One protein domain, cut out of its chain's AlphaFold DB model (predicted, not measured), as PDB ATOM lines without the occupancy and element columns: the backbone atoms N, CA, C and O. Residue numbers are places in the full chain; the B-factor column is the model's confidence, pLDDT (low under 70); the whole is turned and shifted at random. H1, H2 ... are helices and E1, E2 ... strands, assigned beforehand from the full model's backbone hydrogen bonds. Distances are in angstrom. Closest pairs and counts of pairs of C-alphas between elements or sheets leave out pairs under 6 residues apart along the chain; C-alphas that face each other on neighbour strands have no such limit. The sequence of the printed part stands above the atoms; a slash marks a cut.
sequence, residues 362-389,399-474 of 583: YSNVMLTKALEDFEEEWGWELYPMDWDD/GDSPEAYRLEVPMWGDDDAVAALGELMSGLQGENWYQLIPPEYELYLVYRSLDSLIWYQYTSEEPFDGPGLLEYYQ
ATOM      1  N   TYR A 362     385.629 241.449 226.963       92.50
ATOM      2  CA  TYR A 362     386.148 242.338 228.015       92.50
ATOM      3  C   TYR A 362     386.931 243.542 227.467       92.50
ATOM      4  O   TYR A 362     386.732 244.667 227.922       92.50
ATOM      5  N   SER A 363     387.793 243.324 226.472       93.19
ATOM      6  CA  SER A 363     388.604 244.386 225.873       93.19
ATOM      7  C   SER A 363     387.779 245.385 225.056       93.19
ATOM      8  O   SER A 363     388.043 246.581 225.139       93.19
ATOM      9  N   ASN A 364     386.745 244.938 224.338       91.50
ATOM     10  CA  ASN A 364     385.814 245.823 223.630       91.50
ATOM     11  C   ASN A 364     384.957 246.630 224.622       91.50
ATOM     12  O   ASN A 364     384.736 247.818 224.408       91.50
ATOM     13  N   VAL A 365     384.543 246.039 225.752       91.19
ATOM     14  CA  VAL A 365     383.849 246.761 226.840       91.19
ATOM     15  C   VAL A 365     384.764 247.816 227.481       91.19
ATOM     16  O   VAL A 365     384.341 248.951 227.701       91.19
ATOM     17  N   MET A 366     386.031 247.481 227.745       93.38
ATOM     18  CA  MET A 366     387.017 248.432 228.276       93.38
ATOM     19  C   MET A 366     387.336 249.563 227.284       93.38
ATOM     20  O   MET A 366     387.454 250.713 227.705       93.38
ATOM     21  N   LEU A 367     387.417 249.263 225.983       94.50
ATOM     22  CA  LEU A 367     387.546 250.254 224.911       94.50
ATOM     23  C   LEU A 367     386.313 251.166 224.831       94.50
ATOM     24  O   LEU A 367     386.470 252.384 224.831       94.50
ATOM     25  N   THR A 368     385.103 250.593 224.832       92.31
ATOM     26  CA  THR A 368     383.834 251.347 224.843       92.31
ATOM     27  C   THR A 368     383.836 252.352 225.986       92.31
ATOM     28  O   THR A 368     383.605 253.538 225.767       92.31
ATOM     29  N   LYS A 369     384.170 251.897 227.202       91.38
ATOM     30  CA  LYS A 369     384.238 252.765 228.379       91.38
ATOM     31  C   LYS A 369     385.295 253.866 228.233       91.38
ATOM     32  O   LYS A 369     385.017 255.003 228.599       91.38
ATOM     33  N   ALA A 370     386.477 253.562 227.701       95.44
ATOM     34  CA  ALA A 370     387.517 254.569 227.495       95.44
ATOM     35  C   ALA A 370     387.095 255.648 226.477       95.44
ATOM     36  O   ALA A 370     387.416 256.821 226.659       95.44
ATOM     37  N   LEU A 371     386.330 255.272 225.447       95.06
ATOM     38  CA  LEU A 371     385.753 256.208 224.478       95.06
ATOM     39  C   LEU A 371     384.552 256.991 225.056       95.06
ATOM     40  O   LEU A 371     384.413 258.173 224.750       95.06
ATOM     41  N   GLU A 372     383.720 256.399 225.924       91.75
ATOM     42  CA  GLU A 372     382.680 257.131 226.681       91.75
ATOM     43  C   GLU A 372     383.288 258.146 227.668       91.75
ATOM     44  O   GLU A 372     382.789 259.266 227.796       91.75
ATOM     45  N   ASP A 373     384.374 257.782 228.360       93.25
ATOM     46  CA  ASP A 373     385.098 258.697 229.250       93.25
ATOM     47  C   ASP A 373     385.722 259.859 228.438       93.25
ATOM     48  O   ASP A 373     385.707 261.005 228.893       93.25
ATOM     49  N   PHE A 374     386.178 259.599 227.203       96.12
ATOM     50  CA  PHE A 374     386.659 260.618 226.258       96.12
ATOM     51  C   PHE A 374     385.531 261.523 225.710       96.12
ATOM     52  O   PHE A 374     385.735 262.736 225.620       96.12
ATOM     53  N   GLU A 375     384.330 260.991 225.417       92.62
ATOM     54  CA  GLU A 375     383.127 261.812 225.141       92.62
ATOM     55  C   GLU A 375     382.895 262.802 226.295       92.62
ATOM     56  O   GLU A 375     382.632 263.985 226.057       92.62
ATOM     57  N   GLU A 376     382.966 262.331 227.546       89.81
ATOM     58  CA  GLU A 376     382.686 263.163 228.720       89.81
ATOM     59  C   GLU A 376     383.761 264.233 228.983       89.81
ATOM     60  O   GLU A 376     383.407 265.316 229.459       89.81
ATOM     61  N   GLU A 377     385.031 263.977 228.653       94.12
ATOM     62  CA  GLU A 377     386.118 264.956 228.801       94.12
ATOM     63  C   GLU A 377     386.137 266.009 227.675       94.12
ATOM     64  O   GLU A 377     386.219 267.205 227.968       94.12
ATOM     65  N   TRP A 378     386.010 265.594 226.408       93.25
ATOM     66  CA  TRP A 378     386.241 266.465 225.240       93.25
ATOM     67  C   TRP A 378     384.971 266.942 224.521       93.25
ATOM     68  O   TRP A 378     385.024 267.873 223.718       93.25
ATOM     69  N   GLY A 379     383.798 266.362 224.797       88.94
ATOM     70  CA  GLY A 379     382.541 266.791 224.169       88.94
ATOM     71  C   GLY A 379     382.452 266.478 222.667       88.94
ATOM     72  O   GLY A 379     381.789 267.195 221.905       88.94
ATOM     73  N   TRP A 380     383.136 265.419 222.231       91.44
ATOM     74  CA  TRP A 380     382.950 264.783 220.927       91.44
ATOM     75  C   TRP A 380     381.802 263.777 221.022       91.44
ATOM     76  O   TRP A 380     381.839 262.902 221.881       91.44
ATOM     77  N   GLU A 381     380.770 263.895 220.178       89.81
ATOM     78  CA  GLU A 381     379.635 262.960 220.244       89.81
ATOM     79  C   GLU A 381     380.078 261.577 219.735       89.81
ATOM     80  O   GLU A 381     380.478 261.432 218.576       89.81
ATOM     81  N   LEU A 382     380.032 260.576 220.621       91.06
ATOM     82  CA  LEU A 382     380.348 259.182 220.323       91.06
ATOM     83  C   LEU A 382     379.087 258.426 219.898       91.06
ATOM     84  O   LEU A 382     378.085 258.374 220.615       91.06
ATOM     85  N   TYR A 383     379.185 257.782 218.743       88.06
ATOM     86  CA  TYR A 383     378.183 256.900 218.167       88.06
ATOM     87  C   TYR A 383     378.785 255.497 218.044       88.06
ATOM     88  O   TYR A 383     379.469 255.215 217.060       88.06
ATOM     89  N   PRO A 384     378.584 254.619 219.038       84.62
ATOM     90  CA  PRO A 384     378.864 253.206 218.863       84.62
ATOM     91  C   PRO A 384     377.858 252.602 217.872       84.62
ATOM     92  O   PRO A 384     376.678 252.967 217.878       84.62
ATOM     93  N   MET A 385     378.352 251.729 216.995       78.31
ATOM     94  CA  MET A 385     377.665 251.210 215.813       78.31
ATOM     95  C   MET A 385     377.590 249.678 215.886       78.31
ATOM     96  O   MET A 385     378.627 249.017 215.954       78.31
ATOM     97  N   ASP A 386     376.377 249.132 215.800       67.25
ATOM     98  CA  ASP A 386     376.123 247.712 215.532       67.25
ATOM     99  C   ASP A 386     375.638 247.539 214.086       67.25
ATOM    100  O   ASP A 386     374.846 248.340 213.585       67.25
ATOM    101  N   TRP A 387     376.089 246.478 213.412       50.16
ATOM    102  CA  TRP A 387     375.735 246.205 212.009       50.16
ATOM    103  C   TRP A 387     374.327 245.593 211.825       50.16
ATOM    104  O   TRP A 387     373.839 245.529 210.698       50.16
ATOM    105  N   ASP A 388     373.664 245.170 212.908       49.88
ATOM    106  CA  ASP A 388     372.440 244.341 212.898       49.88
ATOM    107  C   ASP A 388     371.137 245.126 213.237       49.88
ATOM    108  O   ASP A 388     370.126 244.548 213.649       49.88
ATOM    109  N   ASP A 389     371.119 246.455 213.042       46.56
ATOM    110  CA  ASP A 389     370.027 247.377 213.455       46.56
ATOM    111  C   ASP A 389     368.704 247.256 212.640       46.56
ATOM    112  O   ASP A 389     367.788 248.076 212.733       46.56
ATOM    113  N   GLY A 399     376.026 243.728 228.665       54.16
ATOM    114  CA  GLY A 399     377.342 243.118 228.444       54.16
ATOM    115  C   GLY A 399     377.722 242.858 226.980       54.16
ATOM    116  O   GLY A 399     378.785 242.274 226.769       54.16
ATOM    117  N   ASP A 400     376.922 243.291 225.998       65.69
ATOM    118  CA  ASP A 400     377.359 243.405 224.595       65.69
ATOM    119  C   ASP A 400     378.401 244.529 224.434       65.69
ATOM    120  O   ASP A 400     378.600 245.353 225.332       65.69
ATOM    121  N   SER A 401     379.081 244.569 223.286       71.38
ATOM    122  CA  SER A 401     380.092 245.584 222.975       71.38
ATOM    123  C   SER A 401     380.164 245.862 221.466       71.38
ATOM    124  O   SER A 401     380.305 244.890 220.723       71.38
ATOM    125  N   PRO A 402     380.159 247.130 221.021       81.88
ATOM    126  CA  PRO A 402     380.181 247.483 219.600       81.88
ATOM    127  C   PRO A 402     381.441 247.014 218.862       81.88
ATOM    128  O   PRO A 402     382.559 247.077 219.397       81.88
ATOM    129  N   GLU A 403     381.251 246.637 217.598       83.56
ATOM    130  CA  GLU A 403     382.323 246.331 216.638       83.56
ATOM    131  C   GLU A 403     382.834 247.589 215.908       83.56
ATOM    132  O   GLU A 403     383.957 247.602 215.410       83.56
ATOM    133  N   ALA A 404     382.062 248.680 215.869       88.69
ATOM    134  CA  ALA A 404     382.489 249.933 215.246       88.69
ATOM    135  C   ALA A 404     382.102 251.172 216.071       88.69
ATOM    136  O   ALA A 404     381.113 251.185 216.805       88.69
ATOM    137  N   TYR A 405     382.888 252.241 215.932       91.50
ATOM    138  CA  TYR A 405     382.715 253.504 216.655       91.50
ATOM    139  C   TYR A 405     382.834 254.685 215.690       91.50
ATOM    140  O   TYR A 405     383.743 254.727 214.865       91.50
ATOM    141  N   ARG A 406     381.945 255.672 215.808       92.81
ATOM    142  CA  ARG A 406     381.936 256.910 215.017       92.81
ATOM    143  C   ARG A 406     382.006 258.122 215.950       92.81
ATOM    144  O   ARG A 406     381.157 258.260 216.826       92.81
ATOM    145  N   LEU A 407     382.991 259.002 215.770       93.62
ATOM    146  CA  LEU A 407     383.167 260.232 216.561       93.62
ATOM    147  C   LEU A 407     382.876 261.484 215.722       93.62
ATOM    148  O   LEU A 407     383.418 261.641 214.625       93.62
ATOM    149  N   GLU A 408     382.058 262.400 216.255       92.44
ATOM    150  CA  GLU A 408     381.757 263.691 215.615       92.44
ATOM    151  C   GLU A 408     382.725 264.801 216.044       92.44
ATOM    152  O   GLU A 408     382.493 265.569 216.993       92.44
ATOM    153  N   VAL A 409     383.808 264.893 215.278       91.31
ATOM    154  CA  VAL A 409     384.921 265.828 215.453       91.31
ATOM    155  C   VAL A 409     384.526 267.231 214.961       91.31
ATOM    156  O   VAL A 409     383.796 267.358 213.967       91.31
ATOM    157  N   PRO A 410     384.967 268.323 215.611       89.19
ATOM    158  CA  PRO A 410     384.896 269.657 215.019       89.19
ATOM    159  C   PRO A 410     385.640 269.729 213.676       89.19
ATOM    160  O   PRO A 410     386.569 268.975 213.419       89.19
ATOM    161  N   MET A 411     385.253 270.661 212.805       86.88
ATOM    162  CA  MET A 411     385.977 270.885 211.544       86.88
ATOM    163  C   MET A 411     387.286 271.674 211.740       86.88
ATOM    164  O   MET A 411     388.156 271.657 210.875       86.88
ATOM    165  N   TRP A 412     387.423 272.383 212.865       85.12
ATOM    166  CA  TRP A 412     388.469 273.380 213.084       85.12
ATOM    167  C   TRP A 412     388.867 273.481 214.559       85.12
ATOM    168  O   TRP A 412     387.991 273.528 215.422       85.12
ATOM    169  N   GLY A 413     390.165 273.662 214.825       78.44
ATOM    170  CA  GLY A 413     390.670 274.265 216.068       78.44
ATOM    171  C   GLY A 413     390.500 273.439 217.345       78.44
ATOM    172  O   GLY A 413     390.353 274.025 218.415       78.44
ATOM    173  N   ASP A 414     390.509 272.113 217.220       85.62
ATOM    174  CA  ASP A 414     390.432 271.156 218.336       85.62
ATOM    175  C   ASP A 414     391.610 270.161 218.296       85.62
ATOM    176  O   ASP A 414     391.478 268.954 218.494       85.62
ATOM    177  N   ASP A 415     392.786 270.693 217.954       92.81
ATOM    178  CA  ASP A 415     394.046 269.961 217.796       92.81
ATOM    179  C   ASP A 415     394.458 269.207 219.067       92.81
ATOM    180  O   ASP A 415     394.952 268.081 218.994       92.81
ATOM    181  N   ASP A 416     394.213 269.812 220.234       95.38
ATOM    182  CA  ASP A 416     394.497 269.215 221.542       95.38
ATOM    183  C   ASP A 416     393.654 267.944 221.771       95.38
ATOM    184  O   ASP A 416     394.166 266.964 222.311       95.38
ATOM    185  N   ALA A 417     392.398 267.913 221.304       94.81
ATOM    186  CA  ALA A 417     391.522 266.745 221.409       94.81
ATOM    187  C   ALA A 417     391.926 265.621 220.438       94.81
ATOM    188  O   ALA A 417     391.936 264.449 220.814       94.81
ATOM    189  N   VAL A 418     392.325 265.964 219.205       95.69
ATOM    190  CA  VAL A 418     392.868 264.989 218.235       95.69
ATOM    191  C   VAL A 418     394.165 264.369 218.766       95.69
ATOM    192  O   VAL A 418     394.341 263.150 218.708       95.69
ATOM    193  N   ALA A 419     395.047 265.185 219.352       96.62
ATOM    194  CA  ALA A 419     396.259 264.713 220.015       96.62
ATOM    195  C   ALA A 419     395.938 263.809 221.219       96.62
ATOM    196  O   ALA A 419     396.521 262.731 221.344       96.62
ATOM    197  N   ALA A 420     394.979 264.200 222.066       97.50
ATOM    198  CA  ALA A 420     394.549 263.420 223.224       97.50
ATOM    199  C   ALA A 420     393.906 262.077 222.840       97.50
ATOM    200  O   ALA A 420     394.152 261.082 223.517       97.50
ATOM    201  N   LEU A 421     393.155 262.005 221.732       97.50
ATOM    202  CA  LEU A 421     392.683 260.730 221.181       97.50
ATOM    203  C   LEU A 421     393.869 259.853 220.750       97.50
ATOM    204  O   LEU A 421     393.908 258.668 221.070       97.50
ATOM    205  N   GLY A 422     394.871 260.436 220.084       96.94
ATOM    206  CA  GLY A 422     396.112 259.746 219.729       96.94
ATOM    207  C   GLY A 422     396.867 259.184 220.940       96.94
ATOM    208  O   GLY A 422     397.291 258.025 220.914       96.94
ATOM    209  N   GLU A 423     396.996 259.965 222.017       97.19
ATOM    210  CA  GLU A 423     397.604 259.516 223.278       97.19
ATOM    211  C   GLU A 423     396.758 258.443 223.982       97.19
ATOM    212  O   GLU A 423     397.314 257.442 224.437       97.19
ATOM    213  N   LEU A 424     395.428 258.598 224.021       97.69
ATOM    214  CA  LEU A 424     394.499 257.624 224.602       97.69
ATOM    215  C   LEU A 424     394.599 256.272 223.895       97.69
ATOM    216  O   LEU A 424     394.853 255.261 224.547       97.69
ATOM    217  N   MET A 425     394.448 256.242 222.571       96.75
ATOM    218  CA  MET A 425     394.471 255.001 221.790       96.75
ATOM    219  C   MET A 425     395.836 254.304 221.886       96.75
ATOM    220  O   MET A 425     395.896 253.091 222.090       96.75
ATOM    221  N   SER A 426     396.932 255.072 221.859       93.88
ATOM    222  CA  SER A 426     398.290 254.553 222.101       93.88
ATOM    223  C   SER A 426     398.460 253.987 223.520       93.88
ATOM    224  O   SER A 426     399.120 252.966 223.712       93.88
ATOM    225  N   GLY A 427     397.862 254.638 224.523       95.88
ATOM    226  CA  GLY A 427     397.867 254.198 225.918       95.88
ATOM    227  C   GLY A 427     397.079 252.905 226.130       95.88
ATOM    228  O   GLY A 427     397.592 251.978 226.755       95.88
ATOM    229  N   LEU A 428     395.880 252.808 225.546       96.44
ATOM    230  CA  LEU A 428     395.049 251.601 225.557       96.44
ATOM    231  C   LEU A 428     395.766 250.425 224.884       96.44
ATOM    232  O   LEU A 428     395.792 249.337 225.449       96.44
ATOM    233  N   GLN A 429     396.437 250.642 223.747       94.62
ATOM    234  CA  GLN A 429     397.262 249.607 223.107       94.62
ATOM    235  C   GLN A 429     398.426 249.124 223.993       94.62
ATOM    236  O   GLN A 429     398.893 247.996 223.824       94.62
ATOM    237  N   GLY A 430     398.878 249.930 224.958       94.00
ATOM    238  CA  GLY A 430     399.886 249.555 225.952       94.00
ATOM    239  C   GLY A 430     399.361 248.759 227.158       94.00
ATOM    240  O   GLY A 430     400.173 248.272 227.948       94.00
ATOM    241  N   GLU A 431     398.043 248.619 227.328       95.06
ATOM    242  CA  GLU A 431     397.452 247.961 228.497       95.06
ATOM    243  C   GLU A 431     397.549 246.430 228.464       95.06
ATOM    244  O   GLU A 431     397.444 245.784 227.419       95.06
ATOM    245  N   ASN A 432     397.674 245.819 229.650       92.69
ATOM    246  CA  ASN A 432     397.844 244.364 229.769       92.69
ATOM    247  C   ASN A 432     396.650 243.584 229.198       92.69
ATOM    248  O   ASN A 432     396.837 242.522 228.616       92.69
ATOM    249  N   TRP A 433     395.427 244.099 229.365       93.06
ATOM    250  CA  TRP A 433     394.215 243.448 228.863       93.06
ATOM    251  C   TRP A 433     394.099 243.544 227.338       93.06
ATOM    252  O   TRP A 433     393.748 242.554 226.703       93.06
ATOM    253  N   TYR A 434     394.483 244.683 226.754       94.38
ATOM    254  CA  TYR A 434     394.523 244.895 225.306       94.38
ATOM    255  C   TYR A 434     395.582 243.984 224.663       94.38
ATOM    256  O   TYR A 434     395.329 243.351 223.645       94.38
ATOM    257  N   GLN A 435     396.759 243.845 225.282       93.06
ATOM    258  CA  GLN A 435     397.816 242.945 224.799       93.06
ATOM    259  C   GLN A 435     397.501 241.450 225.005       93.06
ATOM    260  O   GLN A 435     398.006 240.611 224.261       93.06
ATOM    261  N   LEU A 436     396.687 241.098 226.007       91.69
ATOM    262  CA  LEU A 436     396.242 239.722 226.261       91.69
ATOM    263  C   LEU A 436     395.158 239.281 225.267       91.69
ATOM    264  O   LEU A 436     395.200 238.157 224.768       91.69
ATOM    265  N   ILE A 437     394.174 240.150 225.033       91.50
ATOM    266  CA  ILE A 437     393.028 239.927 224.148       91.50
ATOM    267  C   ILE A 437     392.811 241.236 223.379       91.50
ATOM    268  O   ILE A 437     392.106 242.115 223.881       91.50
ATOM    269  N   PRO A 438     393.435 241.411 222.202       92.50
ATOM    270  CA  PRO A 438     393.224 242.597 221.385       92.50
ATOM    271  C   PRO A 438     391.738 242.729 221.021       92.50
ATOM    272  O   PRO A 438     391.164 241.755 220.534       92.50
ATOM    273  N   PRO A 439     391.095 243.880 221.280       92.94
ATOM    274  CA  PRO A 439     389.742 244.117 220.807       92.94
ATOM    275  C   PRO A 439     389.755 244.268 219.284       92.94
ATOM    276  O   PRO A 439     390.566 245.022 218.743       92.94
ATOM    277  N   GLU A 440     388.845 243.574 218.607       90.75
ATOM    278  CA  GLU A 440     388.583 243.756 217.177       90.75
ATOM    279  C   GLU A 440     387.545 244.877 217.015       90.75
ATOM    280  O   GLU A 440     386.474 244.801 217.622       90.75
ATOM    281  N   TYR A 441     387.888 245.954 216.295       91.75
ATOM    282  CA  TYR A 441     386.991 247.090 216.053       91.75
ATOM    283  C   TYR A 441     387.419 248.005 214.894       91.75
ATOM    284  O   TYR A 441     388.591 248.065 214.506       91.75
ATOM    285  N   GLU A 442     386.467 248.810 214.418       93.12
ATOM    286  CA  GLU A 442     386.689 249.947 213.517       93.12
ATOM    287  C   GLU A 442     386.444 251.299 214.215       93.12
ATOM    288  O   GLU A 442     385.560 251.427 215.066       93.12
ATOM    289  N   LEU A 443     387.199 252.334 213.835       94.19
ATOM    290  CA  LEU A 443     386.990 253.719 214.261       94.19
ATOM    291  C   LEU A 443     386.838 254.637 213.044       94.19
ATOM    292  O   LEU A 443     387.704 254.687 212.172       94.19
ATOM    293  N   TYR A 444     385.762 255.414 213.044       93.94
ATOM    294  CA  TYR A 444     385.383 256.354 212.001       93.94
ATOM    295  C   TYR A 444     385.343 257.777 212.561       93.94
ATOM    296  O   TYR A 444     384.666 258.039 213.558       93.94
ATOM    297  N   LEU A 445     386.022 258.720 211.908       94.12
ATOM    298  CA  LEU A 445     385.927 260.142 212.241       94.12
ATOM    299  C   LEU A 445     385.146 260.876 211.149       94.12
ATOM    300  O   LEU A 445     385.434 260.745 209.955       94.12
ATOM    301  N   VAL A 446     384.150 261.648 211.580       89.69
ATOM    302  CA  VAL A 446     383.304 262.494 210.727       89.69
ATOM    303  C   VAL A 446     383.333 263.927 211.247       89.69
ATOM    304  O   VAL A 446     383.591 264.161 212.429       89.69
ATOM    305  N   TYR A 447     383.068 264.912 210.390       88.12
ATOM    306  CA  TYR A 447     382.908 266.292 210.854       88.12
ATOM    307  C   TYR A 447     381.482 266.511 211.360       88.12
ATOM    308  O   TYR A 447     380.527 266.202 210.659       88.12
ATOM    309  N   ARG A 448     381.311 267.141 212.526       84.94
ATOM    310  CA  ARG A 448     379.994 267.429 213.142       84.94
ATOM    311  C   ARG A 448     379.015 268.212 212.246       84.94
ATOM    312  O   ARG A 448     377.811 268.213 212.481       84.94
ATOM    313  N   SER A 449     379.517 268.918 211.234       79.38
ATOM    314  CA  SER A 449     378.709 269.650 210.247       79.38
ATOM    315  C   SER A 449     378.468 268.875 208.940       79.38
ATOM    316  O   SER A 449     377.508 269.173 208.228       79.38
ATOM    317  N   LEU A 450     379.295 267.863 208.660       79.94
ATOM    318  CA  LEU A 450     379.232 266.942 207.520       79.94
ATOM    319  C   LEU A 450     379.192 265.506 208.069       79.94
ATOM    320  O   LEU A 450     380.056 264.681 207.785       79.94
ATOM    321  N   ASP A 451     378.197 265.248 208.915       72.38
ATOM    322  CA  ASP A 451     378.050 264.057 209.768       72.38
ATOM    323  C   ASP A 451     378.084 262.717 209.005       72.38
ATOM    324  O   ASP A 451     378.435 261.674 209.563       72.38
ATOM    325  N   SER A 452     377.733 262.772 207.724       75.12
ATOM    326  CA  SER A 452     377.645 261.667 206.773       75.12
ATOM    327  C   SER A 452     378.955 261.424 206.001       75.12
ATOM    328  O   SER A 452     379.026 260.485 205.215       75.12
ATOM    329  N   LEU A 453     379.983 262.267 206.188       82.75
ATOM    330  CA  LEU A 453     381.275 262.176 205.503       82.75
ATOM    331  C   LEU A 453     382.365 261.664 206.454       82.75
ATOM    332  O   LEU A 453     382.870 262.399 207.304       82.75
ATOM    333  N   ILE A 454     382.745 260.400 206.266       87.19
ATOM    334  CA  ILE A 454     383.929 259.792 206.880       87.19
ATOM    335  C   ILE A 454     385.167 260.389 206.206       87.19
ATOM    336  O   ILE A 454     385.359 260.208 205.004       87.19
ATOM    337  N   TRP A 455     385.998 261.093 206.976       89.06
ATOM    338  CA  TRP A 455     387.271 261.658 206.499       89.06
ATOM    339  C   TRP A 455     388.498 260.894 207.020       89.06
ATOM    340  O   TRP A 455     389.589 261.055 206.474       89.06
ATOM    341  N   TYR A 456     388.326 260.038 208.032       93.31
ATOM    342  CA  TYR A 456     389.339 259.096 208.512       93.31
ATOM    343  C   TYR A 456     388.679 257.789 208.972       93.31
ATOM    344  O   TYR A 456     387.646 257.809 209.645       93.31
ATOM    345  N   GLN A 457     389.302 256.664 208.619       93.19
ATOM    346  CA  GLN A 457     388.932 255.312 209.029       93.19
ATOM    347  C   GLN A 457     390.177 254.607 209.572       93.19
ATOM    348  O   GLN A 457     391.256 254.708 208.991       93.19
ATOM    349  N   TYR A 458     390.007 253.869 210.663       94.44
ATOM    350  CA  TYR A 458     391.016 253.006 211.263       94.44
ATOM    351  C   TYR A 458     390.391 251.652 211.617       94.44
ATOM    352  O   TYR A 458     389.234 251.589 212.031       94.44
ATOM    353  N   THR A 459     391.178 250.581 211.517       93.56
ATOM    354  CA  THR A 459     390.791 249.218 211.908       93.56
ATOM    355  C   THR A 459     391.867 248.643 212.824       93.56
ATOM    356  O   THR A 459     393.057 248.834 212.585       93.56
ATOM    357  N   SER A 460     391.463 247.906 213.857       93.00
ATOM    358  CA  SER A 460     392.337 247.372 214.913       93.00
ATOM    359  C   SER A 460     393.407 246.353 214.479       93.00
ATOM    360  O   SER A 460     394.147 245.864 215.333       93.00
ATOM    361  N   GLU A 461     393.492 246.008 213.189       90.25
ATOM    362  CA  GLU A 461     394.545 245.144 212.636       90.25
ATOM    363  C   GLU A 461     395.937 245.807 212.658       90.25
ATOM    364  O   GLU A 461     396.948 245.104 212.738       90.25
ATOM    365  N   GLU A 462     396.006 247.144 212.613       90.06
ATOM    366  CA  GLU A 462     397.260 247.911 212.610       90.06
ATOM    367  C   GLU A 462     397.428 248.769 213.887       90.06
ATOM    368  O   GLU A 462     396.445 249.099 214.550       90.06
ATOM    369  N   PRO A 463     398.662 249.141 214.292       92.25
ATOM    370  CA  PRO A 463     398.885 250.058 215.417       92.25
ATOM    371  C   PRO A 463     398.276 251.447 215.168       92.25
ATOM    372  O   PRO A 463     398.279 251.932 214.040       92.25
ATOM    373  N   PHE A 464     397.808 252.125 216.220       94.62
ATOM    374  CA  PHE A 464     397.153 253.430 216.067       94.62
ATOM    375  C   PHE A 464     398.176 254.566 215.898       94.62
ATOM    376  O   PHE A 464     398.862 254.939 216.851       94.62
ATOM    377  N   ASP A 465     398.267 255.155 214.702       95.25
ATOM    378  CA  ASP A 465     399.147 256.302 214.439       95.25
ATOM    379  C   ASP A 465     398.494 257.630 214.860       95.25
ATOM    380  O   ASP A 465     397.997 258.407 214.043       95.25
ATOM    381  N   GLY A 466     398.487 257.890 216.170       94.75
ATOM    382  CA  GLY A 466     398.016 259.154 216.747       94.75
ATOM    383  C   GLY A 466     398.727 260.404 216.192       94.75
ATOM    384  O   GLY A 466     398.043 261.363 215.833       94.75
ATOM    385  N   PRO A 467     400.072 260.421 216.080       95.00
ATOM    386  CA  PRO A 467     400.800 261.514 215.434       95.00
ATOM    387  C   PRO A 467     400.412 261.724 213.964       95.00
ATOM    388  O   PRO A 467     400.182 262.866 213.565       95.00
ATOM    389  N   GLY A 468     400.290 260.647 213.181       94.75
ATOM    390  CA  GLY A 468     399.862 260.705 211.782       94.75
ATOM    391  C   GLY A 468     398.427 261.213 211.619       94.75
ATOM    392  O   GLY A 468     398.173 262.050 210.757       94.75
ATOM    393  N   LEU A 469     397.503 260.796 212.492       94.94
ATOM    394  CA  LEU A 469     396.135 261.328 212.541       94.94
ATOM    395  C   LEU A 469     396.119 262.846 212.794       94.94
ATOM    396  O   LEU A 469     395.369 263.562 212.131       94.94
ATOM    397  N   LEU A 470     396.946 263.348 213.716       94.50
ATOM    398  CA  LEU A 470     397.037 264.783 213.996       94.50
ATOM    399  C   LEU A 470     397.610 265.568 212.804       94.50
ATOM    400  O   LEU A 470     397.047 266.597 212.427       94.50
ATOM    401  N   GLU A 471     398.688 265.077 212.183       93.25
ATOM    402  CA  GLU A 471     399.291 265.708 210.999       93.25
ATOM    403  C   GLU A 471     398.310 265.720 209.810       93.25
ATOM    404  O   GLU A 471     398.143 266.756 209.158       93.25
ATOM    405  N   TYR A 472     397.580 264.623 209.591       92.81
ATOM    406  CA  TYR A 472     396.546 264.505 208.561       92.81
ATOM    407  C   TYR A 472     395.349 265.437 208.821       92.81
ATOM    408  O   TYR A 472     394.957 266.185 207.924       92.81
ATOM    409  N   TYR A 473     394.806 265.477 210.046       91.75
ATOM    410  CA  TYR A 473     393.711 266.386 210.427       91.75
ATOM    411  C   TYR A 473     394.071 267.863 210.202       91.75
ATOM    412  O   TYR A 473     393.253 268.628 209.690       91.75
ATOM    413  N   GLN A 474     395.304 268.258 210.537       88.94
ATOM    414  CA  GLN A 474     395.771 269.643 210.428       88.94
ATOM    415  C   GLN A 474     395.985 270.128 208.990       88.94
ATOM    416  O   GLN A 474     395.841 271.326 208.728       88.94
TER     417      GLN A 474
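Overview. This is residues 362 to 389 and 399 to 474 of the 583 residues of an uncharacterized protein of Flavonifractor sp. An306 (UniProt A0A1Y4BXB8). A strongly twisted sheet of four strands has the long helix H1 over one face at its E1 side; H2 and H4, side by side, carry the row of helices on from H1 until H4 grazes the sheet. The small helix H3 sits off one end of H2. The printed part has 104 residues, with four named helices and four named strands in the order H1 E1 E2 H2 H3 E3 E4 H4, class mixed. The sheet, order E1 E2 E3 E4, is mixed. The whole is compact, radius of gyration of the C-alphas 13.1 A, spanning 36 by 32 by 25 A.

Along the chain. H1, residues 362 to 378, begins at C-alpha 362 (386.148, 242.338, 228.015) and is 24.3 A long. E1 is residues 381 to 385, E2 404 to 409. H2, 415 to 429, measures 21.3 A; H3 is 432 to 436. E3 is 442 to 447; E4, 450 to 459, 21.6 A long, bends by 59 degrees at residue 455. H4, 466 to 474, ends at C-alpha 474 (395.771, 269.643, 210.428).

Arrangement. E1 and E2 are antiparallel, N 383 to O 406 2.8 A. E2 and E3 are parallel, N 407 to O 444 2.9 A; E2, H2, H3, E3 form a strand-helix-strand unit, parallel strands joined through helices, with a right-handed crossover. E3 and E4 form a hairpin, N 443 to O 458 2.8 A. H1 is over E1 at a height over the sheet of 9.8 A. H2 touches H4, closest C-alphas Gly 422 and Gly 466, 3.6 A. Every O i to N i+4 pair in H1, H2, H3 and H4 is within hydrogen-bond range.

Size, cuts and confidence. Residues 390 to 398 are not printed; C-alphas 389 and 399 are 17.2 A apart. No link printed whole is long. Residues 386 to 389 and 399 to 400 have pLDDT under 70.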